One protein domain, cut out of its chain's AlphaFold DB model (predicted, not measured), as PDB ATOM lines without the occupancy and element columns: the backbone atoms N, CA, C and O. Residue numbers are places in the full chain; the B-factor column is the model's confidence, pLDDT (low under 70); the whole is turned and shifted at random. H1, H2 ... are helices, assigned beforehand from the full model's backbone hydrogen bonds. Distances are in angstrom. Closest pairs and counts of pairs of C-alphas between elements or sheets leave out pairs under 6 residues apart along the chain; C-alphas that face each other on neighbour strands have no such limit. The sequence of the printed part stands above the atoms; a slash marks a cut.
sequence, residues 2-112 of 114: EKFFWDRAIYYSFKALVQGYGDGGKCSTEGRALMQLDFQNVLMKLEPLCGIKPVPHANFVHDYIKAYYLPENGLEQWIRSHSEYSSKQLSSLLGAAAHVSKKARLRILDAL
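AT A GLANCE: This is residues 2 to 112 of the 114 residues of the protein "DUF2451 domain-containing protein" of Caenorhabditis tropicalis (UniProt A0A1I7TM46). Two long helices, H1 and H2, and the shorter H3 make an up-and-down bundle, each running against the one before; beyond one end, short helices H4, H5 and H6 stand side by side in a triangle. The printed part has 111 residues, with six named helices in that order and no named strand; it is all helix, compact with a radius of gyration of the C-alphas of 15.0 A, and spans 49 by 27 by 21 A.

HOW THE PARTS SIT: Start at H1, residues 2 to 23: its residues 14 to 18 alone touch H3, residues 58 to 67, closest at C-alphas Val 18 and Val 61, 6.2 A. H2, residues 29 to 50, forms a hairpin with H3, closest at C-alphas Gln 36 and Ile 65, 6.7 A. Residues 18 to 23 alone of H1 touch H5, residues 87 to 96, at a steep tilt of 53 degrees; the closest C-alphas, Gly 22 and Gln 89, are 4.5 A apart. H4, residues 72 to 81, and H6, residues 102 to 110, only just touch, with 3 pairs of C-alphas within 8 A, closest Glu 76 and Ile 108, 6.6 A. Every O i to N i+4 pair is within hydrogen-bond range in H1, H4, H5 and H6; H2 has 16 of 18, H3 5 of 6.

IN THESE COORDINATES: Find C-alpha 2 at (73.798, 31.659, -30.828); H1 runs 31.5 A from there, and H2 31.6 A. H3, H4 and H5 each measure 14.4 A; H6, 12.4 A, ends at C-alpha 110, (97.461, -3.860, -24.064).

THE WHOLE: The printed part has no cut, no link is long, and no printed residue is under 70 in pLDDT.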
ATOM      1  N   GLU A   2      73.211  31.602 -32.182       88.69
ATOM      2  CA  GLU A   2      73.798  31.659 -30.828       88.69
ATOM      3  C   GLU A   2      73.858  30.299 -30.103       88.69
ATOM      4  O   GLU A   2      74.918  29.887 -29.644       88.69
ATOM      5  N   LYS A   3      72.756  29.536 -30.096       90.31
ATOM      6  CA  LYS A   3      72.717  28.188 -29.492       90.31
ATOM      7  C   LYS A   3      73.750  27.220 -30.078       90.31
ATOM      8  O   LYS A   3      74.254  26.370 -29.357       90.31
ATOM      9  N   PHE A   4      74.076  27.355 -31.365       94.38
ATOM     10  CA  PHE A   4      75.106  26.535 -32.003       94.38
ATOM     11  C   PHE A   4      76.500  26.893 -31.476       94.38
ATOM     12  O   PHE A   4      77.283  25.998 -31.178       94.38
ATOM     13  N   PHE A   5      76.802  28.182 -31.297       96.25
ATOM     14  CA  PHE A   5      78.070  28.595 -30.693       96.25
ATOM     15  C   PHE A   5      78.199  28.102 -29.254       96.25
ATOM     16  O   PHE A   5      79.248  27.569 -28.901       96.25
ATOM     17  N   TRP A   6      77.132  28.202 -28.454       96.94
ATOM     18  CA  TRP A   6      77.122  27.658 -27.096       96.94
ATOM     19  C   TRP A   6      77.325  26.146 -27.066       96.94
ATOM     20  O   TRP A   6      78.170  25.673 -26.313       96.94
ATOM     21  N   ASP A   7      76.622  25.394 -27.914       97.19
ATOM     22  CA  ASP A   7      76.807  23.945 -28.024       97.19
ATOM     23  C   ASP A   7      78.270  23.576 -28.330       97.19
ATOM     24  O   ASP A   7      78.868  22.762 -27.624       97.19
ATOM     25  N   ARG A   8      78.894  24.240 -29.315       97.88
ATOM     26  CA  ARG A   8      80.299  23.981 -29.676       97.88
ATOM     27  C   ARG A   8      81.274  24.429 -28.590       97.88
ATOM     28  O   ARG A   8      82.230  23.707 -28.313       97.88
ATOM     29  N   ALA A   9      81.037  25.574 -27.952       97.75
ATOM     30  CA  ALA A   9      81.863  26.053 -26.845       97.75
ATOM     31  C   ALA A   9      81.832  25.073 -25.662       97.75
ATOM     32  O   ALA A   9      82.885  24.733 -25.121       97.75
ATOM     33  N   ILE A  10      80.648  24.569 -25.306       98.25
ATOM     34  CA  ILE A  10      80.462  23.568 -24.247       98.25
ATOM     35  C   ILE A  10      81.162  22.262 -24.625       98.25
ATOM     36  O   ILE A  10      81.952  21.747 -23.834       98.25
ATOM     37  N   TYR A  11      80.949  21.772 -25.849       98.44
ATOM     38  CA  TYR A  11      81.583  20.557 -26.357       98.44
ATOM     39  C   TYR A  11      83.112  20.596 -26.211       98.44
ATOM     40  O   TYR A  11      83.704  19.709 -25.592       98.44
ATOM     41  N   TYR A  12      83.768  21.642 -26.725       98.50
ATOM     42  CA  TYR A  12      85.227  21.746 -26.644       98.50
ATOM     43  C   TYR A  12      85.728  22.005 -25.218       98.50
ATOM     44  O   TYR A  12      86.763  21.455 -24.840       98.50
ATOM     45  N   SER A  13      84.987  22.764 -24.404       98.19
ATOM     46  CA  SER A  13      85.334  22.980 -22.991       98.19
ATOM     47  C   SER A  13      85.315  21.673 -22.199       98.19
ATOM     48  O   SER A  13      86.228  21.406 -21.422       98.19
ATOM     49  N   PHE A  14      84.320  20.815 -22.424       98.56
ATOM     50  CA  PHE A  14      84.218  19.524 -21.740       98.56
ATOM     51  C   PHE A  14      85.272  18.525 -22.230       98.56
ATOM     52  O   PHE A  14      85.849  17.801 -21.417       98.56
ATOM     53  N   LYS A  15      85.617  18.540 -23.527       98.25
ATOM     54  CA  LYS A  15      86.772  17.784 -24.048       98.25
ATOM     55  C   LYS A  15      88.081  18.238 -23.397       98.25
ATOM     56  O   LYS A  15      88.870  17.388 -22.989       98.25
ATOM     57  N   ALA A  16      88.292  19.548 -23.263       97.69
ATOM     58  CA  ALA A  16      89.471  20.104 -22.601       97.69
ATOM     59  C   ALA A  16      89.523  19.741 -21.108       97.69
ATOM     60  O   ALA A  16      90.588  19.397 -20.599       97.69
ATOM     61  N   LEU A  17      88.378  19.746 -20.422       97.06
ATOM     62  CA  LEU A  17      88.287  19.388 -19.009       97.06
ATOM     63  C   LEU A  17      88.703  17.929 -18.756       97.06
ATOM     64  O   LEU A  17      89.570  17.675 -17.923       97.06
ATOM     65  N   VAL A  18      88.157  16.976 -19.521       97.12
ATOM     66  CA  VAL A  18      88.538  15.553 -19.407       97.12
ATOM     67  C   VAL A  18      89.990  15.323 -19.818       97.12
ATOM     68  O   VAL A  18      90.688  14.529 -19.187       97.12
ATOM     69  N   GLN A  19      90.484  16.045 -20.828       95.69
ATOM     70  CA  GLN A  19      91.902  16.011 -21.180       95.69
ATOM     71  C   GLN A  19      92.783  16.448 -20.000       95.69
ATOM     72  O   GLN A  19      93.731  15.742 -19.662       95.69
ATOM     73  N   GLY A  20      92.423  17.542 -19.322       94.25
ATOM     74  CA  GLY A  20      93.113  18.013 -18.121       94.25
ATOM     75  C   GLY A  20      93.104  16.990 -16.983       94.25
ATOM     76  O   GLY A  20      94.138  16.763 -16.354       94.25
ATOM     77  N   TYR A  21      91.979  16.303 -16.755       93.69
ATOM     78  CA  TYR A  21      91.917  15.207 -15.781       93.69
ATOM     79  C   TYR A  21      92.851  14.049 -16.144       93.69
ATOM     80  O   TYR A  21      93.525  13.513 -15.267       93.69
ATOM     81  N   GLY A  22      92.917  13.676 -17.425       90.31
ATOM     82  CA  GLY A  22      93.837  12.647 -17.908       90.31
ATOM     83  C   GLY A  22      95.311  13.035 -17.746       90.31
ATOM     84  O   GLY A  22      96.135  12.183 -17.412       90.31
ATOM     85  N   ASP A  23      95.649  14.312 -17.923       89.12
ATOM     86  CA  ASP A  23      97.029  14.812 -17.868       89.12
ATOM     87  C   ASP A  23      97.571  15.009 -16.444       89.12
ATOM     88  O   ASP A  23      98.784  14.950 -16.242       89.12
ATOM     89  N   GLY A  24      96.699  15.171 -15.442       78.25
ATOM     90  CA  GLY A  24      97.086  15.323 -14.031       78.25
ATOM     91  C   GLY A  24      97.731  14.079 -13.398       78.25
ATOM     92  O   GLY A  24      98.357  14.162 -12.339       78.25
ATOM     93  N   GLY A  25      97.621  12.915 -14.044       73.19
ATOM     94  CA  GLY A  25      98.273  11.672 -13.634       73.19
ATOM     95  C   GLY A  25      97.616  11.003 -12.423       73.19
ATOM     96  O   GLY A  25      96.804  10.095 -12.578       73.19
ATOM     97  N   LYS A  26      97.998  11.389 -11.198       78.00
ATOM     98  CA  LYS A  26      97.463  10.771  -9.967       78.00
ATOM     99  C   LYS A  26      96.204  11.497  -9.506       78.00
ATOM    100  O   LYS A  26      96.197  12.716  -9.397       78.00
ATOM    101  N   CYS A  27      95.178  10.735  -9.135       84.38
ATOM    102  CA  CYS A  27      93.928  11.285  -8.621       84.38
ATOM    103  C   CYS A  27      93.544  10.624  -7.288       84.38
ATOM    104  O   CYS A  27      93.260   9.424  -7.252       84.38
ATOM    105  N   SER A  28      93.553  11.387  -6.188       89.94
ATOM    106  CA  SER A  28      93.131  10.900  -4.862       89.94
ATOM    107  C   SER A  28      91.605  10.833  -4.746       89.94
ATOM    108  O   SER A  28      90.887  11.371  -5.585       89.94
ATOM    109  N   THR A  29      91.088  10.174  -3.708       90.38
ATOM    110  CA  THR A  29      89.636  10.096  -3.466       90.38
ATOM    111  C   THR A  29      89.013  11.470  -3.251       90.38
ATOM    112  O   THR A  29      87.959  11.761  -3.813       90.38
ATOM    113  N   GLU A  30      89.702  12.333  -2.513       92.50
ATOM    114  CA  GLU A  30      89.323  13.720  -2.262       92.50
ATOM    115  C   GLU A  30      89.368  14.528  -3.563       92.50
ATOM    116  O   GLU A  30      88.426  15.250  -3.871       92.50
ATOM    117  N   GLY A  31      90.417  14.340  -4.375       92.75
ATOM    118  CA  GLY A  31      90.540  14.985  -5.682       92.75
ATOM    119  C   GLY A  31      89.373  14.653  -6.614       92.75
ATOM    120  O   GLY A  31      88.826  15.547  -7.250       92.75
ATOM    121  N   ARG A  32      88.925  13.393  -6.646       92.44
ATOM    122  CA  ARG A  32      87.752  12.981  -7.439       92.44
ATOM    123  C   ARG A  32      86.449  13.598  -6.940       92.44
ATOM    124  O   ARG A  32      85.626  14.019  -7.748       92.44
ATOM    125  N   ALA A  33      86.271  13.677  -5.620       94.50
ATOM    126  CA  ALA A  33      85.115  14.346  -5.031       94.50
ATOM    127  C   ALA A  33      85.081  15.837  -5.413       94.50
ATOM    128  O   ALA A  33      84.022  16.355  -5.767       94.50
ATOM    129  N   LEU A  34      86.245  16.499  -5.427       95.56
ATOM    130  CA  LEU A  34      86.375  17.876  -5.901       95.56
ATOM    131  C   LEU A  34      86.086  18.004  -7.401       95.56
ATOM    132  O   LEU A  34      85.314  18.878  -7.768       95.56
ATOM    133  N   MET A  35      86.581  17.099  -8.259       95.31
ATOM    134  CA  MET A  35      86.240  17.100  -9.695       95.31
ATOM    135  C   MET A  35      84.724  17.061  -9.926       95.31
ATOM    136  O   MET A  35      84.196  17.823 -10.737       95.31
ATOM    137  N   GLN A  36      84.014  16.195  -9.195       96.50
ATOM    138  CA  GLN A  36      82.557  16.083  -9.275       96.50
ATOM    139  C   GLN A  36      81.860  17.375  -8.813       96.50
ATOM    140  O   GLN A  36      80.919  17.824  -9.470       96.50
ATOM    141  N   LEU A  37      82.323  17.976  -7.711       97.81
ATOM    142  CA  LEU A  37      81.785  19.231  -7.180       97.81
ATOM    143  C   LEU A  37      82.035  20.412  -8.129       97.81
ATOM    144  O   LEU A  37      81.118  21.179  -8.425       97.81
ATOM    145  N   ASP A  38      83.258  20.545  -8.636       97.69
ATOM    146  CA  ASP A  38      83.650  21.589  -9.579       97.69
ATOM    147  C   ASP A  38      82.830  21.493 -10.861       97.69
ATOM    148  O   ASP A  38      82.301  22.498 -11.340       97.69
ATOM    149  N   PHE A  39      82.646  20.280 -11.388       98.19
ATOM    150  CA  PHE A  39      81.839  20.091 -12.583       98.19
ATOM    151  C   PHE A  39      80.361  20.413 -12.337       98.19
ATOM    152  O   PHE A  39      79.737  21.091 -13.152       98.19
ATOM    153  N   GLN A  40      79.805  20.038 -11.181       97.94
ATOM    154  CA  GLN A  40      78.451  20.447 -10.801       97.94
ATOM    155  C   GLN A  40      78.315  21.979 -10.734       97.94
ATOM    156  O   GLN A  40      77.339  22.534 -11.240       97.94
ATOM    157  N   ASN A  41      79.309  22.678 -10.177       97.75
ATOM    158  CA  ASN A  41      79.348  24.142 -10.154       97.75
ATOM    159  C   ASN A  41      79.434  24.753 -11.560       97.75
ATOM    160  O   ASN A  41      78.787  25.770 -11.821       97.75
ATOM    161  N   VAL A  42      80.198  24.144 -12.469       97.56
ATOM    162  CA  VAL A  42      80.266  24.547 -13.881       97.56
ATOM    163  C   VAL A  42      78.892  24.430 -14.540       97.56
ATOM    164  O   VAL A  42      78.443  25.392 -15.160       97.56
ATOM    165  N   LEU A  43      78.184  23.311 -14.357       97.69
ATOM    166  CA  LEU A  43      76.845  23.115 -14.923       97.69
ATOM    167  C   LEU A  43      75.836  24.140 -14.394       97.69
ATOM    168  O   LEU A  43      75.150  24.781 -15.188       97.69
ATOM    169  N   MET A  44      75.802  24.359 -13.074       96.88
ATOM    170  CA  MET A  44      74.897  25.335 -12.449       96.88
ATOM    171  C   MET A  44      75.104  26.760 -12.974       96.88
ATOM    172  O   MET A  44      74.147  27.523 -13.072       96.88
ATOM    173  N   LYS A  45      76.347  27.129 -13.311       96.75
ATOM    174  CA  LYS A  45      76.671  28.448 -13.868       96.75
ATOM    175  C   LYS A  45      76.441  28.522 -15.377       96.75
ATOM    176  O   LYS A  45      76.042  29.573 -15.863       96.75
ATOM    177  N   LEU A  46      76.677  27.439 -16.117       96.25
ATOM    178  CA  LEU A  46      76.484  27.408 -17.569       96.25
ATOM    179  C   LEU A  46      75.009  27.497 -17.965       96.25
ATOM    180  O   LEU A  46      74.708  28.234 -18.898       96.25
ATOM    181  N   GLU A  47      74.103  26.809 -17.259       94.88
ATOM    182  CA  GLU A  47      72.661  26.823 -17.570       94.88
ATOM    183  C   GLU A  47      72.084  28.244 -17.765       94.88
ATOM    184  O   GLU A  47      71.519  28.504 -18.832       94.88
ATOM    185  N   PRO A  48      72.228  29.192 -16.812       95.12
ATOM    186  CA  PRO A  48      71.719  30.552 -16.987       95.12
ATOM    187  C   PRO A  48      72.522  31.386 -17.998       95.12
ATOM    188  O   PRO A  48      71.967  32.326 -18.557       95.12
ATOM    189  N   LEU A  49      73.798  31.065 -18.247       94.75
ATOM    190  CA  LEU A  49      74.640  31.802 -19.198       94.75
ATOM    191  C   LEU A  49      74.297  31.488 -20.656       94.75
ATOM    192  O   LEU A  49      74.295  32.391 -21.488       94.75
ATOM    193  N   CYS A  50      74.021  30.222 -20.976       94.12
ATOM    194  CA  CYS A  50      73.716  29.799 -22.344       94.12
ATOM    195  C   CYS A  50      72.211  29.649 -22.619       94.12
ATOM    196  O   CYS A  50      71.808  29.553 -23.780       94.12
ATOM    197  N   GLY A  51      71.375  29.591 -21.576       94.50
ATOM    198  CA  GLY A  51      69.934  29.361 -21.704       94.50
ATOM    199  C   GLY A  51      69.578  27.969 -22.246       94.50
ATOM    200  O   GLY A  51      68.515  27.796 -22.845       94.50
ATOM    201  N   ILE A  52      70.468  26.980 -22.087       93.81
ATOM    202  CA  ILE A  52      70.279  25.594 -22.544       93.81
ATOM    203  C   ILE A  52      70.163  24.678 -21.324       93.81
ATOM    204  O   ILE A  52      71.062  24.634 -20.485       93.81
ATOM    205  N   LYS A  53      69.059  23.925 -21.244       93.25
ATOM    206  CA  LYS A  53      68.795  22.967 -20.167       93.25
ATOM    207  C   LYS A  53      68.159  21.678 -20.715       93.25
ATOM    208  O   LYS A  53      67.146  21.785 -21.409       93.25
ATOM    209  N   PRO A  54      68.691  20.482 -20.390       94.19
ATOM    210  CA  PRO A  54      69.950  20.251 -19.669       94.19
ATOM    211  C   PRO A  54      71.173  20.734 -20.472       94.19
ATOM    212  O   PRO A  54      71.099  20.857 -21.694       94.19
ATOM    213  N   VAL A  55      72.294  21.005 -19.793       97.31
ATOM    214  CA  VAL A  55      73.555  21.379 -20.461       97.31
ATOM    215  C   VAL A  55      74.016  20.218 -21.359       97.31
ATOM    216  O   VAL A  55      74.154  19.093 -20.868       97.31
ATOM    217  N   PRO A  56      74.254  20.448 -22.662       97.38
ATOM    218  CA  PRO A  56      74.628  19.388 -23.588       97.38
ATOM    219  C   PRO A  56      76.020  18.832 -23.263       97.38
ATOM    220  O   PRO A  56      76.842  19.499 -22.641       97.38
ATOM    221  N   HIS A  57      76.290  17.597 -23.691       97.94
ATOM    222  CA  HIS A  57      77.586  16.908 -23.541       97.94
ATOM    223  C   HIS A  57      78.038  16.631 -22.097       97.94
ATOM    224  O   HIS A  57      79.105  16.056 -21.906       97.94
ATOM    225  N   ALA A  58      77.248  16.973 -21.073       98.06
ATOM    226  CA  ALA A  58      77.650  16.826 -19.671       98.06
ATOM    227  C   ALA A  58      77.985  15.377 -19.269       98.06
ATOM    228  O   ALA A  58      78.880  15.154 -18.450       98.06
ATOM    229  N   ASN A  59      77.323  14.392 -19.887       97.88
ATOM    230  CA  ASN A  59      77.589  12.969 -19.652       97.88
ATOM    231  C   ASN A  59      79.042  12.585 -19.964       97.88
ATOM    232  O   ASN A  59      79.624  11.814 -19.216       97.88
ATOM    233  N   PHE A  60      79.672  13.206 -20.968       98.44
ATOM    234  CA  PHE A  60      81.074  12.945 -21.310       98.44
ATOM    235  C   PHE A  60      82.033  13.210 -20.138       98.44
ATOM    236  O   PHE A  60      83.031  12.521 -19.965       98.44
ATOM    237  N   VAL A  61      81.747  14.208 -19.301       98.31
ATOM    238  CA  VAL A  61      82.574  14.492 -18.119       98.31
ATOM    239  C   VAL A  61      82.104  13.667 -16.922       98.31
ATOM    240  O   VAL A  61      82.923  13.099 -16.199       98.31
ATOM    241  N   HIS A  62      80.786  13.574 -16.713       97.62
ATOM    242  CA  HIS A  62      80.218  12.818 -15.598       97.62
ATOM    243  C   HIS A  62      80.601  11.344 -15.628       97.62
ATOM    244  O   HIS A  62      80.975  10.800 -14.591       97.62
ATOM    245  N   ASP A  63      80.512  10.702 -16.787       97.75
ATOM    246  CA  ASP A  63      80.773   9.273 -16.913       97.75
ATOM    247  C   ASP A  63      82.265   8.983 -16.718       97.75
ATOM    248  O   ASP A  63      82.606   8.035 -16.013       97.75
ATOM    249  N   TYR A  64      83.151   9.869 -17.192       97.31
ATOM    250  CA  TYR A  64      84.584   9.795 -16.902       97.31
ATOM    251  C   TYR A  64      84.892   9.895 -15.396       97.31
ATOM    252  O   TYR A  64      85.660   9.094 -14.864       97.31
ATOM    253  N   ILE A  65      84.273  10.842 -14.675       96.19
ATOM    254  CA  ILE A  65      84.470  10.981 -13.219       96.19
ATOM    255  C   ILE A  65      83.896   9.766 -12.468       96.19
ATOM    256  O   ILE A  65      84.527   9.243 -11.548       96.19
ATOM    257  N   LYS A  66      82.719   9.276 -12.869       96.00
ATOM    258  CA  LYS A  66      82.087   8.096 -12.259       96.00
ATOM    259  C   LYS A  66      82.896   6.821 -12.477       96.00
ATOM    260  O   LYS A  66      82.898   5.959 -11.598       96.00
ATOM    261  N   ALA A  67      83.613   6.708 -13.593       95.88
ATOM    262  CA  ALA A  67      84.390   5.519 -13.915       95.88
ATOM    263  C   ALA A  67      85.479   5.206 -12.872       95.88
ATOM    264  O   ALA A  67      85.779   4.037 -12.637       95.88
ATOM    265  N   TYR A  68      86.002   6.209 -12.155       93.44
ATOM    266  CA  TYR A  68      86.960   5.987 -11.064       93.44
ATOM    267  C   TYR A  68      86.411   5.151  -9.894       93.44
ATOM    268  O   TYR A  68      87.191   4.656  -9.075       93.44
ATOM    269  N   TYR A  69      85.087   5.034  -9.777       93.31
ATOM    270  CA  TYR A  69      84.408   4.322  -8.693       93.31
ATOM    271  C   TYR A  69      83.909   2.935  -9.112       93.31
ATOM    272  O   TYR A  69      83.334   2.220  -8.291       93.31
ATOM    273  N   LEU A  70      84.110   2.546 -10.375       94.75
ATOM    274  CA  LEU A  70      83.752   1.216 -10.846       94.75
ATOM    275  C   LEU A  70      84.669   0.160 -10.211       94.75
ATOM    276  O   LEU A  70      85.861   0.413 -10.049       94.75
ATOM    277  N   PRO A  71      84.147  -1.034  -9.876       93.12
ATOM    278  CA  PRO A  71      84.984  -2.170  -9.496       93.12
ATOM    279  C   PRO A  71      85.788  -2.674 -10.704       93.12
ATOM    280  O   PRO A  71      85.417  -2.396 -11.841       93.12
ATOM    281  N   GLU A  72      86.822  -3.493 -10.477       92.69
ATOM    282  CA  GLU A  72      87.743  -3.979 -11.527       92.69
ATOM    283  C   GLU A  72      87.023  -4.474 -12.796       92.69
ATOM    284  O   GLU A  72      87.287  -3.968 -13.886       92.69
ATOM    285  N   ASN A  73      86.068  -5.401 -12.658       91.12
ATOM    286  CA  ASN A  73      85.321  -5.945 -13.800       91.12
ATOM    287  C   ASN A  73      84.486  -4.873 -14.522       91.12
ATOM    288  O   ASN A  73      84.405  -4.869 -15.748       91.12
ATOM    289  N   GLY A  74      83.870  -3.965 -13.758       94.31
ATOM    290  CA  GLY A  74      83.061  -2.879 -14.308       94.31
ATOM    291  C   GLY A  74      83.916  -1.854 -15.048       94.31
ATOM    292  O   GLY A  74      83.533  -1.405 -16.122       94.31
ATOM    293  N   LEU A  75      85.096  -1.533 -14.513       94.19
ATOM    294  CA  LEU A  75      86.043  -0.622 -15.143       94.19
ATOM    295  C   LEU A  75      86.625  -1.220 -16.429       94.19
ATOM    296  O   LEU A  75      86.718  -0.515 -17.428       94.19
ATOM    297  N   GLU A  76      86.972  -2.513 -16.438       92.50
ATOM    298  CA  GLU A  76      87.432  -3.195 -17.655       92.50
ATOM    299  C   GLU A  76      86.371  -3.141 -18.763       92.50
ATOM    300  O   GLU A  76      86.681  -2.776 -19.898       92.50
ATOM    301  N   GLN A  77      85.115  -3.459 -18.438       93.88
ATOM    302  CA  GLN A  77      84.017  -3.377 -19.400       93.88
ATOM    303  C   GLN A  77      83.793  -1.941 -19.886       93.88
ATOM    304  O   GLN A  77      83.639  -1.721 -21.086       93.88
ATOM    305  N   TRP A  78      83.811  -0.970 -18.970       95.94
ATOM    306  CA  TRP A  78      83.604   0.441 -19.284       95.94
ATOM    307  C   TRP A  78      84.685   0.973 -20.228       95.94
ATOM    308  O   TRP A  78      84.357   1.571 -21.248       95.94
ATOM    309  N   ILE A  79      85.964   0.686 -19.961       94.50
ATOM    310  CA  ILE A  79      87.076   1.102 -20.830       94.50
ATOM    311  C   ILE A  79      86.906   0.546 -22.251       94.50
ATOM    312  O   ILE A  79      87.132   1.265 -23.219       94.50
ATOM    313  N   ARG A  80      86.469  -0.712 -22.390       91.38
ATOM    314  CA  ARG A  80      86.252  -1.344 -23.704       91.38
ATOM    315  C   ARG A  80      85.050  -0.782 -24.464       91.38
ATOM    316  O   ARG A  80      85.004  -0.918 -25.681       91.38
ATOM    317  N   SER A  81      84.066  -0.208 -23.771       93.69
ATOM    318  CA  SER A  81      82.817   0.256 -24.385       93.69
ATOM    319  C   SER A  81      82.766   1.757 -24.681       93.69
ATOM    320  O   SER A  81      81.789   2.189 -25.286       93.69
ATOM    321  N   HIS A  82      83.760   2.549 -24.262       95.06
ATOM    322  CA  HIS A  82      83.741   4.012 -24.405       95.06
ATOM    323  C   HIS A  82      84.871   4.516 -25.318       95.06
ATOM    324  O   HIS A  82      85.952   4.896 -24.861       95.06
ATOM    325  N   SER A  83      84.607   4.530 -26.628       93.94
ATOM    326  CA  SER A  83      85.548   4.959 -27.679       93.94
ATOM    327  C   SER A  83      85.713   6.480 -27.811       93.94
ATOM    328  O   SER A  83      86.556   6.961 -28.564       93.94
ATOM    329  N   GLU A  84      84.887   7.270 -27.129       95.75
ATOM    330  CA  GLU A  84      84.916   8.734 -27.174       95.75
ATOM    331  C   GLU A  84      86.082   9.361 -26.382       95.75
ATOM    332  O   GLU A  84      86.385  10.556 -26.556       95.75
ATOM    333  N   TYR A  85      86.738   8.564 -25.531       96.38
ATOM    334  CA  TYR A  85      87.929   8.924 -24.762       96.38
ATOM    335  C   TYR A  85      89.199   8.430 -25.452       96.38
ATOM    336  O   TYR A  85      89.222   7.378 -26.082       96.38
ATOM    337  N   SER A  86      90.294   9.176 -25.311       94.12
ATOM    338  CA  SER A  86      91.582   8.758 -25.873       94.12
ATOM    339  C   SER A  86      92.240   7.659 -25.035       94.12
ATOM    340  O   SER A  86      92.060   7.606 -23.815       94.12
ATOM    341  N   SER A  87      93.114   6.849 -25.646       92.31
ATOM    342  CA  SER A  87      93.902   5.841 -24.919       92.31
ATOM    343  C   SER A  87      94.690   6.447 -23.752       92.31
ATOM    344  O   SER A  87      94.853   5.800 -22.719       92.31
ATOM    345  N   LYS A  88      95.130   7.711 -23.864       91.50
ATOM    346  CA  LYS A  88      95.801   8.448 -22.778       91.50
ATOM    347  C   LYS A  88      94.861   8.720 -21.600       91.50
ATOM    348  O   LYS A  88      95.250   8.495 -20.456       91.50
ATOM    349  N   GLN A  89      93.638   9.176 -21.871       94.38
ATOM    350  CA  GLN A  89      92.618   9.416 -20.845       94.38
ATOM    351  C   GLN A  89      92.262   8.101 -20.133       94.38
ATOM    352  O   GLN A  89      92.360   8.011 -18.912       94.38
ATOM    353  N   LEU A  90      91.981   7.040 -20.896       94.50
ATOM    354  CA  LEU A  90      91.654   5.716 -20.354       94.50
ATOM    355  C   LEU A  90      92.815   5.107 -19.547       94.50
ATOM    356  O   LEU A  90      92.607   4.562 -18.463       94.50
ATOM    357  N   SER A  91      94.053   5.263 -20.022       91.56
ATOM    358  CA  SER A  91      95.249   4.811 -19.298       91.56
ATOM    359  C   SER A  91      95.464   5.573 -17.989       91.56
ATOM    360  O   SER A  91      95.905   4.976 -17.008       91.56
ATOM    361  N   SER A  92      95.154   6.873 -17.950       91.19
ATOM    362  CA  SER A  92      95.260   7.703 -16.743       91.19
ATOM    363  C   SER A  92      94.211   7.322 -15.694       91.19
ATOM    364  O   SER A  92      94.549   7.077 -14.532       91.19
ATOM    365  N   LEU A  93      92.959   7.141 -16.128       92.88
ATOM    366  CA  LEU A  93      91.862   6.622 -15.310       92.88
ATOM    367  C   LEU A  93      92.232   5.271 -14.674       92.88
ATOM    368  O   LEU A  93      92.196   5.115 -13.451       92.88
ATOM    369  N   LEU A  94      92.673   4.314 -15.499       92.19
ATOM    370  CA  LEU A  94      93.162   3.013 -15.041       92.19
ATOM    371  C   LEU A  94      94.380   3.165 -14.117       92.19
ATOM    372  O   LEU A  94      94.508   2.451 -13.124       92.19
ATOM    373  N   GLY A  95      95.246   4.135 -14.416       89.00
ATOM    374  CA  GLY A  95      96.366   4.605 -13.609       89.00
ATOM    375  C   GLY A  95      96.004   4.784 -12.137       89.00
ATOM    376  O   GLY A  95      96.635   4.174 -11.267       89.00
ATOM    377  N   ALA A  96      94.953   5.557 -11.877       87.25
ATOM    378  CA  ALA A  96      94.480   5.910 -10.541       87.25
ATOM    379  C   ALA A  96      93.646   4.816  -9.846       87.25
ATOM    380  O   ALA A  96      93.420   4.893  -8.637       87.25
ATOM    381  N   ALA A  97      93.199   3.788 -10.574       87.31
ATOM    382  CA  ALA A  97      92.399   2.696 -10.032       87.31
ATOM    383  C   ALA A  97      93.267   1.712  -9.219       87.31
ATOM    384  O   ALA A  97      93.664   0.645  -9.693       87.31
ATOM    385  N   ALA A  98      93.606   2.088  -7.981       85.69
ATOM    386  CA  ALA A  98      94.478   1.308  -7.091       85.69
ATOM    387  C   ALA A  98      93.911  -0.074  -6.719       85.69
ATOM    388  O   ALA A  98      94.663  -0.972  -6.357       85.69
ATOM    389  N   HIS A  99      92.594  -0.244  -6.827       87.44
ATOM    390  CA  HIS A  99      91.908  -1.508  -6.576       87.44
ATOM    391  C   HIS A  99      92.056  -2.520  -7.728       87.44
ATOM    392  O   HIS A  99      91.721  -3.684  -7.543       87.44
ATOM    393  N   VAL A 100      92.535  -2.096  -8.907       89.69
ATOM    394  CA  VAL A 100      92.723  -2.973 -10.071       89.69
ATOM    395  C   VAL A 100      94.042  -3.727  -9.960       89.69
ATOM    396  O   VAL A 100      95.115  -3.131  -9.825       89.69
ATOM    397  N   SER A 101      93.975  -5.047 -10.093       91.31
ATOM    398  CA  SER A 101      95.123  -5.940 -10.063       91.31
ATOM    399  C   SER A 101      96.137  -5.615 -11.165       91.31
ATOM    400  O   SER A 101      95.799  -5.238 -12.290       91.31
ATOM    401  N   LYS A 102      97.429  -5.830 -10.878       90.38
ATOM    402  CA  LYS A 102      98.510  -5.616 -11.857       90.38
ATOM    403  C   LYS A 102      98.286  -6.418 -13.149       90.38
ATOM    404  O   LYS A 102      98.574  -5.920 -14.234       90.38
ATOM    405  N   LYS A 103      97.750  -7.639 -13.032       91.12
ATOM    406  CA  LYS A 103      97.432  -8.517 -14.169       91.12
ATOM    407  C   LYS A 103      96.313  -7.935 -15.037       91.12
ATOM    408  O   LYS A 103      96.483  -7.876 -16.251       91.12
ATOM    409  N   ALA A 104      95.206  -7.495 -14.434       90.12
ATOM    410  CA  ALA A 104      94.109  -6.868 -15.173       90.12
ATOM    411  C   ALA A 104      94.561  -5.565 -15.835       90.12
ATOM    412  O   ALA A 104      94.344  -5.374 -17.026       90.12
ATOM    413  N   ARG A 105      95.304  -4.725 -15.107       91.94
ATOM    414  CA  ARG A 105      95.853  -3.472 -15.631       91.94
ATOM    415  C   ARG A 105      96.689  -3.670 -16.895       91.94
ATOM    416  O   ARG A 105      96.468  -2.966 -17.870       91.94
ATOM    417  N   LEU A 106      97.632  -4.616 -16.891       91.25
ATOM    418  CA  LEU A 106      98.462  -4.892 -18.070       91.25
ATOM    419  C   LEU A 106      97.617  -5.333 -19.267       91.25
ATOM    420  O   LEU A 106      97.827  -4.839 -20.367       91.25
ATOM    421  N   ARG A 107      96.638  -6.212 -19.040       90.12
ATOM    422  CA  ARG A 107      95.743  -6.715 -20.085       90.12
ATOM    423  C   ARG A 107      94.842  -5.622 -20.672       90.12
ATOM    424  O   ARG A 107      94.638  -5.604 -21.878       90.12
ATOM    425  N   ILE A 108      94.326  -4.712 -19.842       90.19
ATOM    426  CA  ILE A 108      93.514  -3.575 -20.304       90.19
ATOM    427  C   ILE A 108      94.378  -2.581 -21.087       90.19
ATOM    428  O   ILE A 108      93.961  -2.120 -22.140       90.19
ATOM    429  N   LEU A 109      95.589  -2.268 -20.606       90.38
ATOM    430  CA  LEU A 109      96.509  -1.366 -21.309       90.38
ATOM    431  C   LEU A 109      96.948  -1.911 -22.668       90.38
ATOM    432  O   LEU A 109      97.166  -1.126 -23.581       90.38
ATOM    433  N   ASP A 110      97.114  -3.227 -22.792       88.12
ATOM    434  CA  ASP A 110      97.461  -3.860 -24.064       88.12
ATOM    435  C   ASP A 110      96.341  -3.673 -25.095       88.12
ATOM    436  O   ASP A 110      96.597  -3.214 -26.201       88.12
ATOM    437  N   ALA A 111      95.086  -3.860 -24.673       84.25
ATOM    438  CA  ALA A 111      93.903  -3.633 -25.506       84.25
ATOM    439  C   ALA A 111      93.659  -2.156 -25.893       84.25
ATOM    440  O   ALA A 111      92.776  -1.888 -26.698       84.25
ATOM    441  N   LEU A 112      94.388  -1.198 -25.303       84.38
ATOM    442  CA  LEU A 112      94.300   0.238 -25.620       84.38
ATOM    443  C   LEU A 112      95.363   0.718 -26.625       84.38
ATOM    444  O   LEU A 112      95.377   1.909 -26.958       84.38
TER     445      LEU A 112